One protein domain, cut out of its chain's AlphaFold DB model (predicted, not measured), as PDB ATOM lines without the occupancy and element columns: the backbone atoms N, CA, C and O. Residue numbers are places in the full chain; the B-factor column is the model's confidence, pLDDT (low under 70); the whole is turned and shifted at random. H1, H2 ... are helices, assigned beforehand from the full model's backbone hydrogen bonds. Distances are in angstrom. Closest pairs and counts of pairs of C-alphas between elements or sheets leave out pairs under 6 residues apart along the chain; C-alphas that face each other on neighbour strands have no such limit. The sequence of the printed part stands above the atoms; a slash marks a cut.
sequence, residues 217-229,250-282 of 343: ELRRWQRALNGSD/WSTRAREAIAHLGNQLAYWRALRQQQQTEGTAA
ATOM      1  N   GLU A 217      38.383 -22.949 -51.994       92.62
ATOM      2  CA  GLU A 217      38.200 -24.218 -52.700       92.62
ATOM      3  C   GLU A 217      36.730 -24.643 -52.725       92.62
ATOM      4  O   GLU A 217      36.218 -24.974 -53.793       92.62
ATOM      5  N   LEU A 218      36.014 -24.542 -51.599       95.25
ATOM      6  CA  LEU A 218      34.585 -24.847 -51.527       95.25
ATOM      7  C   LEU A 218      33.786 -23.972 -52.504       95.25
ATOM      8  O   LEU A 218      33.026 -24.491 -53.315       95.25
ATOM      9  N   ARG A 219      34.028 -22.652 -52.505       93.62
ATOM     10  CA  ARG A 219      33.391 -21.717 -53.452       93.62
ATOM     11  C   ARG A 219      33.757 -22.013 -54.905       93.62
ATOM     12  O   ARG A 219      32.978 -21.697 -55.799       93.62
ATOM     13  N   ARG A 220      34.958 -22.534 -55.183       90.00
ATOM     14  CA  ARG A 220      35.352 -22.955 -56.537       90.00
ATOM     15  C   ARG A 220      34.518 -24.157 -56.975       90.00
ATOM     16  O   ARG A 220      33.942 -24.096 -58.052       90.00
ATOM     17  N   TRP A 221      34.422 -25.192 -56.144       89.31
ATOM     18  CA  TRP A 221      33.646 -26.394 -56.458       89.31
ATOM     19  C   TRP A 221      32.146 -26.119 -56.571       89.31
ATOM     20  O   TRP A 221      31.522 -26.588 -57.514       89.31
ATOM     21  N   GLN A 222      31.581 -25.301 -55.680       91.44
ATOM     22  CA  GLN A 222      30.172 -24.898 -55.749       91.44
ATOM     23  C   GLN A 222      29.861 -24.088 -57.013       91.44
ATOM     24  O   GLN A 222      28.872 -24.358 -57.681       91.44
ATOM     25  N   ARG A 223      30.715 -23.120 -57.381       88.06
ATOM     26  CA  ARG A 223      30.536 -22.364 -58.632       88.06
ATOM     27  C   ARG A 223      30.668 -23.248 -59.857       88.06
ATOM     28  O   ARG A 223      29.906 -23.066 -60.791       88.06
ATOM     29  N   ALA A 224      31.620 -24.179 -59.843       83.56
ATOM     30  CA  ALA A 224      31.741 -25.135 -60.926       83.56
ATOM     31  C   ALA A 224      30.449 -25.952 -61.044       83.56
ATOM     32  O   ALA A 224      29.953 -26.088 -62.149       83.56
ATOM     33  N   LEU A 225      29.890 -26.442 -59.925       86.19
ATOM     34  CA  LEU A 225      28.681 -27.283 -59.915       86.19
ATOM     35  C   LEU A 225      27.428 -26.528 -60.363       86.19
ATOM     36  O   LEU A 225      26.564 -27.111 -61.004       86.19
ATOM     37  N   ASN A 226      27.337 -25.242 -60.025       83.75
ATOM     38  CA  ASN A 226      26.200 -24.400 -60.390       83.75
ATOM     39  C   ASN A 226      26.316 -23.819 -61.807       83.75
ATOM     40  O   ASN A 226      25.302 -23.485 -62.400       83.75
ATOM     41  N   GLY A 227      27.539 -23.616 -62.307       72.75
ATOM     42  CA  GLY A 227      27.807 -23.042 -63.630       72.75
ATOM     43  C   GLY A 227      27.975 -24.081 -64.737       72.75
ATOM     44  O   GLY A 227      28.167 -23.711 -65.891       72.75
ATOM     45  N   SER A 228      27.952 -25.367 -64.396       59.53
ATOM     46  CA  SER A 228      27.973 -26.466 -65.352       59.53
ATOM     47  C   SER A 228      26.549 -26.796 -65.807       59.53
ATOM     48  O   SER A 228      25.925 -27.694 -65.249       59.53
ATOM     49  N   ASP A 229      26.065 -26.100 -66.838       48.31
ATOM     50  CA  ASP A 229      25.196 -26.731 -67.838       48.31
ATOM     51  C   ASP A 229      26.088 -27.731 -68.583       48.31
ATOM     52  O   ASP A 229      26.970 -27.264 -69.291       48.31
ATOM     53  N   TRP A 250      31.015 -36.137 -63.533       77.19
ATOM     54  CA  TRP A 250      31.698 -35.007 -62.910       77.19
ATOM     55  C   TRP A 250      30.915 -34.395 -61.727       77.19
ATOM     56  O   TRP A 250      31.510 -34.075 -60.693       77.19
ATOM     57  N   SER A 251      29.581 -34.317 -61.823       81.56
ATOM     58  CA  SER A 251      28.721 -33.749 -60.774       81.56
ATOM     59  C   SER A 251      28.804 -34.521 -59.452       81.56
ATOM     60  O   SER A 251      28.831 -33.913 -58.380       81.56
ATOM     61  N   THR A 252      28.919 -35.851 -59.491       83.69
ATOM     62  CA  THR A 252      29.084 -36.667 -58.281       83.69
ATOM     63  C   THR A 252      30.434 -36.402 -57.625       83.69
ATOM     64  O   THR A 252      30.480 -36.140 -56.425       83.69
ATOM     65  N   ARG A 253      31.521 -36.350 -58.407       81.19
ATOM     66  CA  ARG A 253      32.862 -36.014 -57.893       81.19
ATOM     67  C   ARG A 253      32.892 -34.631 -57.240       81.19
ATOM     68  O   ARG A 253      33.487 -34.457 -56.176       81.19
ATOM     69  N   ALA A 254      32.223 -33.654 -57.851       85.69
ATOM     70  CA  ALA A 254      32.099 -32.313 -57.293       85.69
ATOM     71  C   ALA A 254      31.339 -32.318 -55.954       85.69
ATOM     72  O   ALA A 254      31.795 -31.689 -54.998       85.69
ATOM     73  N   ARG A 255      30.228 -33.064 -55.840       90.06
ATOM     74  CA  ARG A 255      29.479 -33.211 -54.576       90.06
ATOM     75  C   ARG A 255      30.314 -33.876 -53.478       90.06
ATOM     76  O   ARG A 255      30.325 -33.379 -52.354       90.06
ATOM     77  N   GLU A 256      31.062 -34.933 -53.798       88.81
ATOM     78  CA  GLU A 256      31.977 -35.591 -52.849       88.81
ATOM     79  C   GLU A 256      33.064 -34.626 -52.348       88.81
ATOM     80  O   GLU A 256      33.324 -34.534 -51.144       88.81
ATOM     81  N   ALA A 257      33.664 -33.843 -53.252       89.75
ATOM     82  CA  ALA A 257      34.653 -32.829 -52.893       89.75
ATOM     83  C   ALA A 257      34.056 -31.731 -51.994       89.75
ATOM     84  O   ALA A 257      34.678 -31.345 -51.002       89.75
ATOM     85  N   ILE A 258      32.845 -31.256 -52.303       93.69
ATOM     86  CA  ILE A 258      32.110 -30.273 -51.492       93.69
ATOM     87  C   ILE A 258      31.855 -30.817 -50.084       93.69
ATOM     88  O   ILE A 258      32.149 -30.126 -49.108       93.69
ATOM     89  N   ALA A 259      31.364 -32.052 -49.968       93.88
ATOM     90  CA  ALA A 259      31.085 -32.683 -48.681       93.88
ATOM     91  C   ALA A 259      32.368 -32.844 -47.842       93.88
ATOM     92  O   ALA A 259      32.401 -32.477 -46.664       93.88
ATOM     93  N   HIS A 260      33.465 -33.288 -48.464       93.56
ATOM     94  CA  HIS A 260      34.770 -33.399 -47.813       93.56
ATOM     95  C   HIS A 260      35.303 -32.047 -47.307       93.56
ATOM     96  O   HIS A 260      35.766 -31.948 -46.167       93.56
ATOM     97  N   LEU A 261      35.227 -30.995 -48.130       95.50
ATOM     98  CA  LEU A 261      35.644 -29.642 -47.748       95.50
ATOM     99  C   LEU A 261      34.763 -29.068 -46.632       95.50
ATOM    100  O   LEU A 261      35.282 -28.419 -45.723       95.50
ATOM    101  N   GLY A 262      33.456 -29.340 -46.671       96.06
ATOM    102  CA  GLY A 262      32.508 -28.976 -45.618       96.06
ATOM    103  C   GLY A 262      32.868 -29.601 -44.269       96.06
ATOM    104  O   GLY A 262      32.974 -28.881 -43.277       96.06
ATOM    105  N   ASN A 263      33.157 -30.906 -44.248       95.00
ATOM    106  CA  ASN A 263      33.599 -31.618 -43.045       95.00
ATOM    107  C   ASN A 263      34.901 -31.025 -42.468       95.00
ATOM    108  O   ASN A 263      34.991 -30.729 -41.276       95.00
ATOM    109  N   GLN A 264      35.897 -30.746 -43.322       95.56
ATOM    110  CA  GLN A 264      37.125 -30.081 -42.873       95.56
ATOM    111  C   GLN A 264      36.852 -28.686 -42.294       95.56
ATOM    112  O   GLN A 264      37.389 -28.337 -41.241       95.56
ATOM    113  N   LEU A 265      36.035 -27.871 -42.970       96.88
ATOM    114  CA  LEU A 265      35.704 -26.520 -42.518       96.88
ATOM    115  C   LEU A 265      34.989 -26.521 -41.171       96.88
ATOM    116  O   LEU A 265      35.310 -25.671 -40.342       96.88
ATOM    117  N   ALA A 266      34.068 -27.459 -40.942       96.44
ATOM    118  CA  ALA A 266      33.362 -27.590 -39.672       96.44
ATOM    119  C   ALA A 266      34.347 -27.774 -38.508       96.44
ATOM    120  O   ALA A 266      34.309 -27.015 -37.538       96.44
ATOM    121  N   TYR A 267      35.300 -28.701 -38.648       96.44
ATOM    122  CA  TYR A 267      36.341 -28.922 -37.645       96.44
ATOM    123  C   TYR A 267      37.228 -27.690 -37.430       96.44
ATOM    124  O   TYR A 267      37.391 -27.234 -36.299       96.44
ATOM    125  N   TRP A 268      37.799 -27.122 -38.500       97.19
ATOM    126  CA  TRP A 268      38.744 -26.009 -38.356       97.19
ATOM    127  C   TRP A 268      38.078 -24.742 -37.818       97.19
ATOM    128  O   TRP A 268      38.715 -24.003 -37.070       97.19
ATOM    129  N   ARG A 269      36.807 -24.490 -38.158       96.56
ATOM    130  CA  ARG A 269      36.031 -23.381 -37.585       96.56
ATOM    131  C   ARG A 269      35.764 -23.593 -36.100       96.56
ATOM    132  O   ARG A 269      36.000 -22.662 -35.340       96.56
ATOM    133  N   ALA A 270      35.359 -24.797 -35.693       96.38
ATOM    134  CA  ALA A 270      35.166 -25.118 -34.280       96.38
ATOM    135  C   ALA A 270      36.466 -24.933 -33.479       96.38
ATOM    136  O   ALA A 270      36.455 -24.281 -32.439       96.38
ATOM    137  N   LEU A 271      37.601 -25.410 -34.007       96.25
ATOM    138  CA  LEU A 271      38.907 -25.200 -33.377       96.25
ATOM    139  C   LEU A 271      39.262 -23.710 -33.278       96.25
ATOM    140  O   LEU A 271      39.751 -23.262 -32.248       96.25
ATOM    141  N   ARG A 272      39.023 -22.924 -34.333       94.31
ATOM    142  CA  ARG A 272      39.302 -21.482 -34.300       94.31
ATOM    143  C   ARG A 272      38.432 -20.756 -33.276       94.31
ATOM    144  O   ARG A 272      38.946 -19.899 -32.569       94.31
ATOM    145  N   GLN A 273      37.151 -21.102 -33.193       94.12
ATOM    146  CA  GLN A 273      36.240 -20.538 -32.203       94.12
ATOM    147  C   GLN A 273      36.706 -20.873 -30.783       94.12
ATOM    148  O   GLN A 273      36.779 -19.984 -29.945       94.12
ATOM    149  N   GLN A 274      37.107 -22.123 -30.538       94.50
ATOM    150  CA  GLN A 274      37.708 -22.524 -29.267       94.50
ATOM    151  C   GLN A 274      38.940 -21.666 -28.936       94.50
ATOM    152  O   GLN A 274      39.025 -21.117 -27.842       94.50
ATOM    153  N   GLN A 275      39.851 -21.470 -29.893       93.69
ATOM    154  CA  GLN A 275      41.047 -20.644 -29.689       93.69
ATOM    155  C   GLN A 275      40.724 -19.177 -29.388       93.69
ATOM    156  O   GLN A 275      41.483 -18.530 -28.669       93.69
ATOM    157  N   GLN A 276      39.636 -18.644 -29.948       90.94
ATOM    158  CA  GLN A 276      39.163 -17.288 -29.663       90.94
ATOM    159  C   GLN A 276      38.599 -17.191 -28.243       90.94
ATOM    160  O   GLN A 276      38.968 -16.277 -27.511       90.94
ATOM    161  N   THR A 277      37.786 -18.163 -27.820       91.56
ATOM    162  CA  THR A 277      37.256 -18.240 -26.448       91.56
ATOM    163  C   THR A 277      38.370 -18.381 -25.409       91.56
ATOM    164  O   THR A 277      38.318 -17.758 -24.356       91.56
ATOM    165  N   GLU A 278      39.407 -19.161 -25.717       90.38
ATOM    166  CA  GLU A 278      40.590 -19.344 -24.865       90.38
ATOM    167  C   GLU A 278      41.567 -18.151 -24.913       90.38
ATOM    168  O   GLU A 278      42.603 -18.176 -24.253       90.38
ATOM    169  N   GLY A 279      41.298 -17.123 -25.728       86.19
ATOM    170  CA  GLY A 279      42.170 -15.952 -25.891       86.19
ATOM    171  C   GLY A 279      43.499 -16.232 -26.607       86.19
ATOM    172  O   GLY A 279      44.366 -15.363 -26.669       86.19
ATOM    173  N   THR A 280      43.677 -17.431 -27.171       84.38
ATOM    174  CA  THR A 280      44.895 -17.836 -27.896       84.38
ATOM    175  C   THR A 280      44.887 -17.355 -29.352       84.38
ATOM    176  O   THR A 280      45.943 -17.141 -29.950       84.38
ATOM    177  N   ALA A 281      43.704 -17.174 -29.945       82.56
ATOM    178  CA  ALA A 281      43.523 -16.563 -31.255       82.56
ATOM    179  C   ALA A 281      42.844 -15.202 -31.114       82.56
ATOM    180  O   ALA A 281      41.740 -15.104 -30.588       82.56
ATOM    181  N   ALA A 282      43.463 -14.164 -31.664       80.31
ATOM    182  CA  ALA A 282      42.814 -12.870 -31.778       80.31
ATOM    183  C   ALA A 282      41.803 -12.858 -32.936       80.31
ATOM    184  O   ALA A 282      42.076 -13.370 -34.030       80.31
TER     185      ALA A 282
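What this domain is: This is residues 217 to 229 and 250 to 282 of the 343 residues of an uncharacterized protein of Crossiella cryophila (UniProt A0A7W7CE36). A short helix, H1, packs beside the early part of a much longer helix, H2, at residues 251 to 262, and the rest of H2 runs on well past it, with residues 266 to 271 and 274 to 279 sticking out free. H2 makes the long axis of this rod, and after it residues 278 to 282 turn back in a small hook. The printed part has 46 residues with two named helices, H1 then H2, and no named strand; its class is all helix. It is only just extended, close to loose, with a radius of gyration of the C-alphas of 14.6 A and spans of 46 by 15 by 9 A.

Where its parts are: H1 covers residues 217 to 227 and begins at C-alpha 217, (38.200, -24.218, -52.700); it is 15.1 A from first to last C-alpha. H2 covers residues 250 to 277, from C-alpha 250 at (31.698, -35.007, -62.910) to C-alpha 277 at (37.256, -18.240, -26.448), a length of 40.5 A.

How they stand to each other: H1 and H2 touch, with 11 pairs of C-alphas within 8 A; H2 does so with residues 251 to 262 alone. The closest C-alphas of the two helices are those of Leu 218 and Ile 258, 6.0 A apart. They run opposite ways at a tilt of 36 degrees, only just steep. In H1 and H2 every O i to N i+4 pair is within hydrogen-bond range.

The domain as a whole: The C-alphas of Asp 229 and Gly 279, the two farthest apart, are 46.5 A apart. Residues 230 to 249 are cut out and not printed, and C-alphas 229 and 250 are 11.6 A apart across the cut; the link from H1 to H2 runs across it. The mean pLDDT of the printed part is 88.6, and residues 228 to 229 are under 70.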